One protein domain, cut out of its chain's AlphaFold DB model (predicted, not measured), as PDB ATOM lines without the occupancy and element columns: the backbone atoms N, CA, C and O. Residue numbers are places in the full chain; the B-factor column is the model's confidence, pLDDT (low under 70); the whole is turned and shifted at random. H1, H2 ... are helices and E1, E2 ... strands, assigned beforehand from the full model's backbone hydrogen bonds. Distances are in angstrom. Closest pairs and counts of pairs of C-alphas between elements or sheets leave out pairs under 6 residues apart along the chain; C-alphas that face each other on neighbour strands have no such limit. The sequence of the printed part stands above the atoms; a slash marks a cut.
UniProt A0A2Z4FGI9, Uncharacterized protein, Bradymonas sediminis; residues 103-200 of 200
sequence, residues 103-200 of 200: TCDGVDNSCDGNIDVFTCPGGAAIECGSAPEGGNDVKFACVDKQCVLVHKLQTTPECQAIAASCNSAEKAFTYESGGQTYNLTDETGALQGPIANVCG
ATOM      1  N   THR A 103     -16.750 -38.739  36.160       82.12
ATOM      2  CA  THR A 103     -15.679 -39.696  35.874       82.12
ATOM      3  C   THR A 103     -16.261 -40.800  34.995       82.12
ATOM      4  O   THR A 103     -17.443 -41.091  35.074       82.12
ATOM      5  N   CYS A 104     -15.467 -41.381  34.084       83.44
ATOM      6  CA  CYS A 104     -16.001 -42.283  33.049       83.44
ATOM      7  C   CYS A 104     -16.177 -43.709  33.591       83.44
ATOM      8  O   CYS A 104     -15.564 -44.658  33.099       83.44
ATOM      9  N   ASP A 105     -16.941 -43.832  34.672       84.94
ATOM     10  CA  ASP A 105     -17.117 -45.045  35.456       84.94
ATOM     11  C   ASP A 105     -18.555 -45.585  35.408       84.94
ATOM     12  O   ASP A 105     -18.804 -46.658  35.959       84.94
ATOM     13  N   GLY A 106     -19.497 -44.936  34.713       87.00
ATOM     14  CA  GLY A 106     -20.893 -45.378  34.654       87.00
ATOM     15  C   GLY A 106     -21.721 -45.081  35.909       87.00
ATOM     16  O   GLY A 106     -22.749 -45.736  36.112       87.00
ATOM     17  N   VAL A 107     -21.278 -44.144  36.750       89.62
ATOM     18  CA  VAL A 107     -22.020 -43.541  37.866       89.62
ATOM     19  C   VAL A 107     -22.398 -42.095  37.499       89.62
ATOM     20  O   VAL A 107     -21.830 -41.496  36.593       89.62
ATOM     21  N   ASP A 108     -23.411 -41.546  38.164       91.94
ATOM     22  CA  ASP A 108     -23.732 -40.114  38.158       91.94
ATOM     23  C   ASP A 108     -22.938 -39.478  39.306       91.94
ATOM     24  O   ASP A 108     -23.408 -39.463  40.441       91.94
ATOM     25  N   ASN A 109     -21.683 -39.077  39.064       91.00
ATOM     26  CA  ASN A 109     -20.825 -38.580  40.148       91.00
ATOM     27  C   ASN A 109     -21.263 -37.194  40.636       91.00
ATOM     28  O   ASN A 109     -20.924 -36.814  41.753       91.00
ATOM     29  N   SER A 110     -21.965 -36.427  39.801       92.06
ATOM     30  CA  SER A 110     -22.404 -35.057  40.073       92.06
ATOM     31  C   SER A 110     -23.827 -34.940  40.639       92.06
ATOM     32  O   SER A 110     -24.274 -33.817  40.897       92.06
ATOM     33  N   CYS A 111     -24.518 -36.071  40.841       94.00
ATOM     34  CA  CYS A 111     -25.915 -36.199  41.278       94.00
ATOM     35  C   CYS A 111     -26.910 -35.312  40.496       94.00
ATOM     36  O   CYS A 111     -27.889 -34.812  41.059       94.00
ATOM     37  N   ASP A 112     -26.667 -35.087  39.200       91.69
ATOM     38  CA  ASP A 112     -27.487 -34.206  38.349       91.69
ATOM     39  C   ASP A 112     -28.546 -34.969  37.515       91.69
ATOM     40  O   ASP A 112     -29.434 -34.364  36.900       91.69
ATOM     41  N   GLY A 113     -28.489 -36.303  37.543       90.44
ATOM     42  CA  GLY A 113     -29.340 -37.233  36.806       90.44
ATOM     43  C   GLY A 113     -28.728 -37.762  35.501       90.44
ATOM     44  O   GLY A 113     -29.403 -38.534  34.810       90.44
ATOM     45  N   ASN A 114     -27.507 -37.357  35.127       89.19
ATOM     46  CA  ASN A 114     -26.912 -37.624  33.813       89.19
ATOM     47  C   ASN A 114     -25.532 -38.320  33.892       89.19
ATOM     48  O   ASN A 114     -24.503 -37.718  33.595       89.19
ATOM     49  N   ILE A 115     -25.549 -39.628  34.176       88.06
ATOM     50  CA  ILE A 115     -24.389 -40.550  34.148       88.06
ATOM     51  C   ILE A 115     -23.430 -40.277  32.965       88.06
ATOM     52  O   ILE A 115     -23.842 -40.364  31.803       88.06
ATOM     53  N   ASP A 116     -22.150 -40.032  33.265       83.12
ATOM     54  CA  ASP A 116     -21.040 -39.805  32.324       83.12
ATOM     55  C   ASP A 116     -21.218 -38.589  31.368       83.12
ATOM     56  O   ASP A 116     -20.653 -38.568  30.264       83.12
ATOM     57  N   VAL A 117     -22.002 -37.557  31.714       80.62
ATOM     58  CA  VAL A 117     -22.312 -36.438  30.785       80.62
ATOM     59  C   VAL A 117     -21.316 -35.270  30.876       80.62
ATOM     60  O   VAL A 117     -21.621 -34.137  31.248       80.62
ATOM     61  N   PHE A 118     -20.089 -35.517  30.406       77.81
ATOM     62  CA  PHE A 118     -19.030 -34.500  30.320       77.81
ATOM     63  C   PHE A 118     -19.351 -33.383  29.301       77.81
ATOM     64  O   PHE A 118     -19.083 -33.506  28.097       77.81
ATOM     65  N   THR A 119     -19.871 -32.247  29.772       77.81
ATOM     66  CA  THR A 119     -20.142 -31.066  28.931       77.81
ATOM     67  C   THR A 119     -19.330 -29.839  29.336       77.81
ATOM     68  O   THR A 119     -19.048 -29.597  30.502       77.81
ATOM     69  N   CYS A 120     -18.975 -29.028  28.340       79.69
ATOM     70  CA  CYS A 120     -18.299 -27.740  28.492       79.69
ATOM     71  C   CYS A 120     -19.216 -26.633  27.936       79.69
ATOM     72  O   CYS A 120     -19.107 -26.243  26.763       79.69
ATOM     73  N   PRO A 121     -20.200 -26.156  28.727       74.12
ATOM     74  CA  PRO A 121     -21.266 -25.284  28.237       74.12
ATOM     75  C   PRO A 121     -20.783 -23.893  27.796       74.12
ATOM     76  O   PRO A 121     -21.390 -23.313  26.880       74.12
ATOM     77  N   GLY A 122     -19.710 -23.375  28.404       76.38
ATOM     78  CA  GLY A 122     -19.021 -22.133  28.032       76.38
ATOM     79  C   GLY A 122     -17.981 -22.323  26.921       76.38
ATOM     80  O   GLY A 122     -17.601 -21.352  26.261       76.38
ATOM     81  N   GLY A 123     -17.602 -23.569  26.632       76.56
ATOM     82  CA  GLY A 123     -16.750 -23.945  25.506       76.56
ATOM     83  C   GLY A 123     -15.260 -24.033  25.842       76.56
ATOM     84  O   GLY A 123     -14.441 -24.188  24.934       76.56
ATOM     85  N   ALA A 124     -14.879 -23.909  27.117       75.56
ATOM     86  CA  ALA A 124     -13.483 -23.931  27.543       75.56
ATOM     87  C   ALA A 124     -13.071 -25.303  28.094       75.56
ATOM     88  O   ALA A 124     -13.765 -25.894  28.909       75.56
ATOM     89  N   ALA A 125     -11.880 -25.786  27.728       69.25
ATOM     90  CA  ALA A 125     -11.360 -27.076  28.206       69.25
ATOM     91  C   ALA A 125     -11.138 -27.151  29.736       69.25
ATOM     92  O   ALA A 125     -11.016 -28.242  30.272       69.25
ATOM     93  N   ILE A 126     -11.104 -26.008  30.434       68.56
ATOM     94  CA  ILE A 126     -11.045 -25.939  31.906       68.56
ATOM     95  C   ILE A 126     -12.378 -26.321  32.577       68.56
ATOM     96  O   ILE A 126     -12.392 -26.657  33.753       68.56
ATOM     97  N   GLU A 127     -13.490 -26.292  31.832       70.50
ATOM     98  CA  GLU A 127     -14.811 -26.748  32.294       70.50
ATOM     99  C   GLU A 127     -14.889 -28.284  32.345       70.50
ATOM    100  O   GLU A 127     -15.764 -28.830  33.000       70.50
ATOM    101  N   CYS A 128     -13.953 -28.984  31.693       71.50
ATOM    102  CA  CYS A 128     -13.902 -30.443  31.601       71.50
ATOM    103  C   CYS A 128     -13.149 -31.128  32.759       71.50
ATOM    104  O   CYS A 128     -12.750 -32.282  32.620       71.50
ATOM    105  N   GLY A 129     -12.870 -30.417  33.855       70.56
ATOM    106  CA  GLY A 129     -12.096 -30.950  34.978       70.56
ATOM    107  C   GLY A 129     -10.639 -31.302  34.632       70.56
ATOM    108  O   GLY A 129     -10.023 -30.725  33.729       70.56
ATOM    109  N   SER A 130     -10.072 -32.246  35.386       64.75
ATOM    110  CA  SER A 130      -8.695 -32.733  35.222       64.75
ATOM    111  C   SER A 130      -8.682 -34.108  34.560       64.75
ATOM    112  O   SER A 130      -9.440 -34.988  34.950       64.75
ATOM    113  N   ALA A 131      -7.790 -34.321  33.589       63.12
ATOM    114  CA  ALA A 131      -7.568 -35.651  33.017       63.12
ATOM    115  C   ALA A 131      -7.034 -36.634  34.087       63.12
ATOM    116  O   ALA A 131      -6.294 -36.189  34.972       63.12
ATOM    117  N   PRO A 132      -7.358 -37.940  34.002       62.50
ATOM    118  CA  PRO A 132      -6.964 -38.932  35.004       62.50
ATOM    119  C   PRO A 132      -5.444 -39.010  35.206       62.50
ATOM    120  O   PRO A 132      -4.654 -38.852  34.264       62.50
ATOM    121  N   GLU A 133      -5.022 -39.257  36.449       52.44
ATOM    122  CA  GLU A 133      -3.606 -39.255  36.823       52.44
ATOM    123  C   GLU A 133      -2.831 -40.397  36.147       52.44
ATOM    124  O   GLU A 133      -3.041 -41.577  36.416       52.44
ATOM    125  N   GLY A 134      -1.882 -40.039  35.274       50.97
ATOM    126  CA  GLY A 134      -0.980 -41.002  34.629       50.97
ATOM    127  C   GLY A 134      -0.434 -40.588  33.257       50.97
ATOM    128  O   GLY A 134       0.568 -41.144  32.812       50.97
ATOM    129  N   GLY A 135      -1.049 -39.606  32.584       53.78
ATOM    130  CA  GLY A 135      -0.701 -39.222  31.209       53.78
ATOM    131  C   GLY A 135      -0.146 -37.808  31.034       53.78
ATOM    132  O   GLY A 135      -0.916 -36.865  30.892       53.78
ATOM    133  N   ASN A 136       1.177 -37.663  30.885       55.03
ATOM    134  CA  ASN A 136       1.839 -36.376  30.567       55.03
ATOM    135  C   ASN A 136       1.255 -35.666  29.322       55.03
ATOM    136  O   ASN A 136       1.271 -34.438  29.222       55.03
ATOM    137  N   ASP A 137       0.760 -36.461  28.368       66.31
ATOM    138  CA  ASP A 137       0.237 -36.048  27.063       66.31
ATOM    139  C   ASP A 137      -1.266 -36.332  26.901       66.31
ATOM    140  O   ASP A 137      -1.753 -36.485  25.779       66.31
ATOM    141  N   VAL A 138      -2.002 -36.432  28.011       66.75
ATOM    142  CA  VAL A 138      -3.460 -36.610  28.031       66.75
ATOM    143  C   VAL A 138      -4.111 -35.364  28.611       66.75
ATOM    144  O   VAL A 138      -3.693 -34.867  29.655       66.75
ATOM    145  N   LYS A 139      -5.109 -34.817  27.911       74.94
ATOM    146  CA  LYS A 139      -5.843 -33.617  28.335       74.94
ATOM    147  C   LYS A 139      -7.288 -33.712  27.889       74.94
ATOM    148  O   LYS A 139      -7.538 -34.064  26.740       74.94
ATOM    149  N   PHE A 140      -8.227 -33.308  28.736       78.00
ATOM    150  CA  PHE A 140      -9.552 -32.981  28.232       78.00
ATOM    151  C   PHE A 140      -9.485 -31.766  27.300       78.00
ATOM    152  O   PHE A 140      -8.724 -30.820  27.523       78.00
ATOM    153  N   ALA A 141     -10.288 -31.802  26.243       81.31
ATOM    154  CA  ALA A 141     -10.534 -30.674  25.363       81.31
ATOM    155  C   ALA A 141     -12.037 -30.533  25.131       81.31
ATOM    156  O   ALA A 141     -12.747 -31.526  24.993       81.31
ATOM    157  N   CYS A 142     -12.507 -29.292  25.036       81.44
ATOM    158  CA  CYS A 142     -13.876 -29.022  24.631       81.44
ATOM    159  C   CYS A 142     -13.991 -29.078  23.101       81.44
ATOM    160  O   CYS A 142     -13.335 -28.300  22.404       81.44
ATOM    161  N   VAL A 143     -14.826 -29.977  22.580       82.12
ATOM    162  CA  VAL A 143     -15.142 -30.121  21.151       82.12
ATOM    163  C   VAL A 143     -16.662 -30.155  21.010       82.12
ATOM    164  O   VAL A 143     -17.323 -30.988  21.613       82.12
ATOM    165  N   ASP A 144     -17.229 -29.201  20.268       81.94
ATOM    166  CA  ASP A 144     -18.682 -29.058  20.058       81.94
ATOM    167  C   ASP A 144     -19.534 -29.084  21.354       81.94
ATOM    168  O   ASP A 144     -20.675 -29.541  21.368       81.94
ATOM    169  N   LYS A 145     -18.978 -28.519  22.441       79.38
ATOM    170  CA  LYS A 145     -19.500 -28.507  23.829       79.38
ATOM    171  C   LYS A 145     -19.486 -29.844  24.577       79.38
ATOM    172  O   LYS A 145     -19.944 -29.894  25.718       79.38
ATOM    173  N   GLN A 146     -18.921 -30.892  23.991       79.81
ATOM    174  CA  GLN A 146     -18.615 -32.139  24.686       79.81
ATOM    175  C   GLN A 146     -17.145 -32.145  25.105       79.81
ATOM    176  O   GLN A 146     -16.264 -31.700  24.364       79.81
ATOM    177  N   CYS A 147     -16.870 -32.644  26.300       77.62
ATOM    178  CA  CYS A 147     -15.509 -32.834  26.770       77.62
ATOM    179  C   CYS A 147     -14.992 -34.185  26.272       77.62
ATOM    180  O   CYS A 147     -15.549 -35.233  26.584       77.62
ATOM    181  N   VAL A 148     -13.922 -34.154  25.482       79.69
ATOM    182  CA  VAL A 148     -13.285 -35.349  24.920       79.69
ATOM    183  C   VAL A 148     -11.868 -35.491  25.455       79.69
ATOM    184  O   VAL A 148     -11.144 -34.502  25.603       79.69
ATOM    185  N   LEU A 149     -11.459 -36.724  25.744       77.81
ATOM    186  CA  LEU A 149     -10.116 -37.022  26.219       77.81
ATOM    187  C   LEU A 149      -9.166 -37.037  25.016       77.81
ATOM    188  O   LEU A 149      -9.235 -37.928  24.170       77.81
ATOM    189  N   VAL A 150      -8.303 -36.028  24.903       75.25
ATOM    190  CA  VAL A 150      -7.352 -35.891  23.796       75.25
ATOM    191  C   VAL A 150      -5.988 -36.440  24.193       75.25
ATOM    192  O   VAL A 150      -5.381 -35.987  25.166       75.25
ATOM    193  N   HIS A 151      -5.476 -37.368  23.386       72.75
ATOM    194  CA  HIS A 151      -4.131 -37.924  23.520       72.75
ATOM    195  C   HIS A 151      -3.370 -37.887  22.183       72.75
ATOM    196  O   HIS A 151      -3.970 -37.965  21.108       72.75
ATOM    197  N   LYS A 152      -2.038 -37.756  22.233       68.38
ATOM    198  CA  LYS A 152      -1.165 -37.815  21.049       68.38
ATOM    199  C   LYS A 152      -0.731 -39.260  20.777       68.38
ATOM    200  O   LYS A 152       0.091 -39.791  21.522       68.38
ATOM    201  N   LEU A 153      -1.171 -39.860  19.673       62.22
ATOM    202  CA  LEU A 153      -0.652 -41.158  19.221       62.22
ATOM    203  C   LEU A 153       0.382 -40.982  18.100       62.22
ATOM    204  O   LEU A 153       0.203 -40.158  17.201       62.22
ATOM    205  N   GLN A 154       1.453 -41.785  18.110       56.75
ATOM    206  CA  GLN A 154       2.453 -41.783  17.033       56.75
ATOM    207  C   GLN A 154       1.986 -42.618  15.823       56.75
ATOM    208  O   GLN A 154       2.478 -43.716  15.563       56.75
ATOM    209  N   THR A 155       1.043 -42.088  15.045       54.69
ATOM    210  CA  THR A 155       0.394 -42.751  13.894       54.69
ATOM    211  C   THR A 155       1.234 -42.747  12.604       54.69
ATOM    212  O   THR A 155       0.692 -42.794  11.503       54.69
ATOM    213  N   THR A 156       2.566 -42.779  12.737       49.84
ATOM    214  CA  THR A 156       3.594 -42.727  11.672       49.84
ATOM    215  C   THR A 156       3.637 -41.436  10.837       49.84
ATOM    216  O   THR A 156       2.618 -40.819  10.550       49.84
ATOM    217  N   PRO A 157       4.831 -41.027  10.372       56.84
ATOM    218  CA  PRO A 157       5.909 -40.526  11.233       56.84
ATOM    219  C   PRO A 157       5.514 -39.291  12.081       56.84
ATOM    220  O   PRO A 157       6.330 -38.821  12.869       56.84
ATOM    221  N   GLU A 158       4.299 -38.765  11.918       58.25
ATOM    222  CA  GLU A 158       3.755 -37.618  12.647       58.25
ATOM    223  C   GLU A 158       2.943 -38.068  13.879       58.25
ATOM    224  O   GLU A 158       2.584 -39.239  14.027       58.25
ATOM    225  N   CYS A 159       2.683 -37.128  14.791       62.47
ATOM    226  CA  CYS A 159       1.928 -37.355  16.022       62.47
ATOM    227  C   CYS A 159       0.515 -36.789  15.867       62.47
ATOM    228  O   CYS A 159       0.346 -35.568  15.817       62.47
ATOM    229  N   GLN A 160      -0.494 -37.655  15.803       69.06
ATOM    230  CA  GLN A 160      -1.885 -37.241  15.654       69.06
ATOM    231  C   GLN A 160      -2.563 -37.125  17.023       69.06
ATOM    232  O   GLN A 160      -2.497 -38.039  17.844       69.06
ATOM    233  N   ALA A 161      -3.249 -36.005  17.252       71.06
ATOM    234  CA  ALA A 161      -4.192 -35.877  18.354       71.06
ATOM    235  C   ALA A 161      -5.460 -36.680  18.029       71.06
ATOM    236  O   ALA A 161      -6.097 -36.446  16.999       71.06
ATOM    237  N   ILE A 162      -5.814 -37.620  18.899       71.56
ATOM    238  CA  ILE A 162      -7.047 -38.404  18.830       71.56
ATOM    239  C   ILE A 162      -7.911 -38.019  20.024       71.56
ATOM    240  O   ILE A 162      -7.422 -37.948  21.150       71.56
ATOM    241  N   ALA A 163      -9.182 -37.742  19.746       76.88
ATOM    242  CA  ALA A 163     -10.213 -37.510  20.742       76.88
ATOM    243  C   ALA A 163     -10.929 -38.832  21.040       76.88
ATOM    244  O   ALA A 163     -11.416 -39.488  20.118       76.88
ATOM    245  N   ALA A 164     -10.992 -39.198  22.316       78.25
ATOM    246  CA  ALA A 164     -11.793 -40.299  22.822       78.25
ATOM    247  C   ALA A 164     -13.024 -39.759  23.568       78.25
ATOM    248  O   ALA A 164     -12.931 -38.783  24.319       78.25
ATOM    249  N   SER A 165     -14.169 -40.401  23.366       82.38
ATOM    250  CA  SER A 165     -15.425 -40.142  24.081       82.38
ATOM    251  C   SER A 165     -15.600 -41.159  25.205       82.38
ATOM    252  O   SER A 165     -15.194 -42.310  25.042       82.38
ATOM    253  N   CYS A 166     -16.222 -40.773  26.321       83.69
ATOM    254  CA  CYS A 166     -16.601 -41.760  27.330       83.69
ATOM    255  C   CYS A 166     -17.596 -42.776  26.744       83.69
ATOM    256  O   CYS A 166     -18.456 -42.422  25.933       83.69
ATOM    257  N   ASN A 167     -17.455 -44.038  27.140       85.06
ATOM    258  CA  ASN A 167     -18.422 -45.094  26.896       85.06
ATOM    259  C   ASN A 167     -18.783 -45.756  28.232       85.06
ATOM    260  O   ASN A 167     -18.080 -46.655  28.699       85.06
ATOM    261  N   SER A 168     -19.912 -45.330  28.798       82.62
ATOM    262  CA  SER A 168     -20.509 -45.800  30.055       82.62
ATOM    263  C   SER A 168     -20.576 -47.320  30.194       82.62
ATOM    264  O   SER A 168     -20.377 -47.871  31.274       82.62
ATOM    265  N   ALA A 169     -20.852 -48.025  29.091       84.00
ATOM    266  CA  ALA A 169     -21.003 -49.479  29.099       84.00
ATOM    267  C   ALA A 169     -19.663 -50.215  29.275       84.00
ATOM    268  O   ALA A 169     -19.645 -51.333  29.785       84.00
ATOM    269  N   GLU A 170     -18.557 -49.583  28.874       82.19
ATOM    270  CA  GLU A 170     -17.194 -50.121  28.957       82.19
ATOM    271  C   GLU A 170     -16.377 -49.475  30.094       82.19
ATOM    272  O   GLU A 170     -15.219 -49.848  30.280       82.19
ATOM    273  N   LYS A 171     -16.955 -48.507  30.835       84.44
ATOM    274  CA  LYS A 171     -16.293 -47.708  31.889       84.44
ATOM    275  C   LYS A 171     -14.945 -47.133  31.428       84.44
ATOM    276  O   LYS A 171     -13.925 -47.258  32.102       84.44
ATOM    277  N   ALA A 172     -14.913 -46.613  30.198       80.69
ATOM    278  CA  ALA A 172     -13.672 -46.245  29.528       80.69
ATOM    279  C   ALA A 172     -13.858 -45.140  28.484       80.69
ATOM    280  O   ALA A 172     -14.832 -45.122  27.724       80.69
ATOM    281  N   PHE A 173     -12.853 -44.274  28.351       80.75
ATOM    282  CA  PHE A 173     -12.721 -43.421  27.175       80.75
ATOM    283  C   PHE A 173     -12.319 -44.278  25.974       80.75
ATOM    284  O   PHE A 173     -11.314 -44.987  26.011       80.75
ATOM    285  N   THR A 174     -13.096 -44.206  24.896       80.56
ATOM    286  CA  THR A 174     -12.931 -45.024  23.688       80.56
ATOM    287  C   THR A 174     -12.789 -44.160  22.437       80.56
ATOM    288  O   THR A 174     -13.333 -43.057  22.359       80.56
ATOM    289  N   TYR A 175     -12.037 -44.645  21.447       79.56
ATOM    290  CA  TYR A 175     -11.884 -43.987  20.147       79.56
ATOM    291  C   TYR A 175     -11.990 -44.978  18.986       79.56
ATOM    292  O   TYR A 175     -11.601 -46.140  19.098       79.56
ATOM    293  N   GLU A 176     -12.475 -44.496  17.844       79.00
ATOM    294  CA  GLU A 176     -12.531 -45.254  16.594       79.00
ATOM    295  C   GLU A 176     -11.265 -45.041  15.758       79.00
ATOM    296  O   GLU A 176     -10.860 -43.908  15.488       79.00
ATOM    297  N   SER A 177     -10.657 -46.127  15.281       73.38
ATOM    298  CA  SER A 177      -9.590 -46.072  14.277       73.38
ATOM    299  C   SER A 177      -9.657 -47.280  13.347       73.38
ATOM    300  O   SER A 177      -9.863 -48.408  13.777       73.38
ATOM    301  N   GLY A 178      -9.546 -47.055  12.035       72.69
ATOM    302  CA  GLY A 178      -9.627 -48.126  11.029       72.69
ATOM    303  C   GLY A 178     -10.971 -48.877  10.952       72.69
ATOM    304  O   GLY A 178     -11.050 -49.869  10.231       72.69
ATOM    305  N   GLY A 179     -12.012 -48.417  11.656       77.25
ATOM    306  CA  GLY A 179     -13.275 -49.146  11.836       77.25
ATOM    307  C   GLY A 179     -13.249 -50.151  12.994       77.25
ATOM    308  O   GLY A 179     -13.972 -51.146  12.948       77.25
ATOM    309  N   GLN A 180     -12.385 -49.926  13.987       77.94
ATOM    310  CA  GLN A 180     -12.385 -50.619  15.270       77.94
ATOM    311  C   GLN A 180     -12.387 -49.610  16.424       77.94
ATOM    312  O   GLN A 180     -11.612 -48.648  16.419       77.94
ATOM    313  N   THR A 181     -13.191 -49.902  17.444       79.38
ATOM    314  CA  THR A 181     -13.163 -49.234  18.745       79.38
ATOM    315  C   THR A 181     -11.939 -49.685  19.545       79.38
ATOM    316  O   THR A 181     -11.626 -50.878  19.586       79.38
ATOM    317  N   TYR A 182     -11.268 -48.748  20.211       76.50
ATOM    318  CA  TYR A 182     -10.176 -49.015  21.146       76.50
ATOM    319  C   TYR A 182     -10.394 -48.251  22.451       76.50
ATOM    320  O   TYR A 182     -10.681 -47.052  22.430       76.50
ATOM    321  N   ASN A 183     -10.196 -48.926  23.581       75.88
ATOM    322  CA  ASN A 183     -10.181 -48.300  24.899       75.88
ATOM    323  C   ASN A 183      -8.841 -47.568  25.079       75.88
ATOM    324  O   ASN A 183      -7.777 -48.153  24.871       75.88
ATOM    325  N   LEU A 184      -8.911 -46.285  25.432       73.50
ATOM    326  CA  LEU A 184      -7.773 -45.430  25.779       73.50
ATOM    327  C   LEU A 184      -7.509 -45.443  27.292       73.50
ATOM    328  O   LEU A 184      -6.360 -45.302  27.705       73.50
ATOM    329  N   THR A 185      -8.553 -45.642  28.101       69.25
ATOM    330  CA  THR A 185      -8.468 -45.873  29.550       69.25
ATOM    331  C   THR A 185      -9.086 -47.217  29.940       69.25
ATOM    332  O   THR A 185      -9.767 -47.848  29.130       69.25
ATOM    333  N   ASP A 186      -8.873 -47.644  31.180       61.09
ATOM    334  CA  ASP A 186      -9.645 -48.695  31.847       61.09
ATOM    335  C   ASP A 186     -10.664 -48.137  32.853       61.09
ATOM    336  O   ASP A 186     -10.822 -46.921  32.982       61.09
ATOM    337  N   GLU A 187     -11.309 -49.061  33.574       57.00
ATOM    338  CA  GLU A 187     -12.289 -48.851  34.650       57.00
ATOM    339  C   GLU A 187     -11.774 -48.031  35.851       57.00
ATOM    340  O   GLU A 187     -12.553 -47.701  36.740       57.00
ATOM    341  N   THR A 188     -10.479 -47.695  35.894       56.94
ATOM    342  CA  THR A 188      -9.867 -46.802  36.896       56.94
ATOM    343  C   THR A 188      -9.430 -45.456  36.305       56.94
ATOM    344  O   THR A 188      -8.767 -44.661  36.969       56.94
ATOM    345  N   GLY A 189      -9.744 -45.198  35.030       58.22
ATOM    346  CA  GLY A 189      -9.253 -44.048  34.269       58.22
ATOM    347  C   GLY A 189      -7.785 -44.161  33.830       58.22
ATOM    348  O   GLY A 189      -7.303 -43.296  33.095       58.22
ATOM    349  N   ALA A 190      -7.066 -45.218  34.224       61.44
ATOM    350  CA  ALA A 190      -5.666 -45.421  33.868       61.44
ATOM    351  C   ALA A 190      -5.514 -45.806  32.387       61.44
ATOM    352  O   ALA A 190      -6.365 -46.474  31.805       61.44
ATOM    353  N   LEU A 191      -4.428 -45.363  31.744       62.88
ATOM    354  CA  LEU A 191      -4.261 -45.496  30.292       62.88
ATOM    355  C   LEU A 191      -3.952 -46.936  29.865       62.88
ATOM    356  O   LEU A 191      -3.013 -47.552  30.373       62.88
ATOM    357  N   GLN A 192      -4.678 -47.435  28.862       59.59
ATOM    358  CA  GLN A 192      -4.531 -48.796  28.340       59.59
ATOM    359  C   GLN A 192      -4.387 -48.864  26.814       59.59
ATOM    360  O   GLN A 192      -4.655 -47.920  26.079       59.59
ATOM    361  N   GLY A 193      -3.929 -50.026  26.340       53.38
ATOM    362  CA  GLY A 193      -3.738 -50.339  24.924       53.38
ATOM    363  C   GLY A 193      -2.265 -50.499  24.517       53.38
ATOM    364  O   GLY A 193      -1.352 -50.324  25.325       53.38
ATOM    365  N   PRO A 194      -1.989 -50.844  23.244       46.62
ATOM    366  CA  PRO A 194      -0.638 -51.080  22.728       46.62
ATOM    367  C   PRO A 194       0.138 -49.773  22.448       46.62
ATOM    368  O   PRO A 194       0.841 -49.665  21.442       46.62
ATOM    369  N   ILE A 195       0.022 -48.767  23.326       48.91
ATOM    370  CA  ILE A 195       0.564 -47.408  23.146       48.91
ATOM    371  C   ILE A 195       2.079 -47.324  23.436       48.91
ATOM    372  O   ILE A 195       2.565 -46.476  24.179       48.91
ATOM    373  N   ALA A 196       2.869 -48.201  22.819       42.16
ATOM    374  CA  ALA A 196       4.315 -48.320  23.047       42.16
ATOM    375  C   ALA A 196       5.164 -47.122  22.547       42.16
ATOM    376  O   ALA A 196       6.389 -47.187  22.609       42.16
ATOM    377  N   ASN A 197       4.532 -46.054  22.047       49.91
ATOM    378  CA  ASN A 197       5.158 -44.858  21.478       49.91
ATOM    379  C   ASN A 197       4.362 -43.594  21.866       49.91
ATOM    380  O   ASN A 197       3.484 -43.146  21.125       49.91
ATOM    381  N   VAL A 198       4.685 -43.014  23.024       52.19
ATOM    382  CA  VAL A 198       4.171 -41.702  23.457       52.19
ATOM    383  C   VAL A 198       4.939 -40.584  22.741       52.19
ATOM    384  O   VAL A 198       6.170 -40.587  22.720       52.19
ATOM    385  N   CYS A 199       4.222 -39.608  22.178       53.28
ATOM    386  CA  CYS A 199       4.809 -38.431  21.524       53.28
ATOM    387  C   CYS A 199       5.167 -37.307  22.520       53.28
ATOM    388  O   CYS A 199       4.454 -36.295  22.596       53.28
ATOM    389  N   GLY A 200       6.272 -37.500  23.249       53.38
ATOM    390  CA  GLY A 200       6.893 -36.481  24.115       53.38
ATOM    391  C   GLY A 200       7.524 -35.298  23.374       53.38
ATOM    392  O   GLY A 200       7.635 -35.358  22.128       53.38
TER     393      GLY A 200
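Overview. This is residues 103 to 200 of the 200 residues of an uncharacterized protein of Bradymonas sediminis (UniProt A0A2Z4FGI9). This domain has little regular structure: one strongly twisted sheet, a meander whose strands are each the antiparallel neighbour of the one before, with short H1 over its edge strand E1 and long loops before H1 and after E5. The 98 printed residues hold H1 E1 E2 E3 E4 E5 in that order, also the sheet's strand order; mostly strand, 36 residues in named elements. It is compact, radius of gyration of the C-alphas 13.3 A, spanning 43 by 27 by 26 A.

Arrangement. Find H1, residues 125 to 128, too short for an O i to N i+4 pair; it is over E1, residues 138 to 143, closest C-alphas Ala 125 and Ala 141, 4.7 A. E1 forms a hairpin with E2, residues 146 to 153: N 141 and O 148 are 2.9 A apart, within hydrogen-bond range.

Along the chain. From C-alpha 125 at (-11.360, -27.076, 28.206), pass E3, residues 160 to 167, 21.5 A long, and E4, residues 172 to 177; E5, residues 180 to 183, ends with C-alpha 183 at (-10.181, -48.300, 24.899).

Size, cuts and confidence. The printed part has no cut and no long link; pLDDT is under 70 at 36 residues, among them 185 to 200.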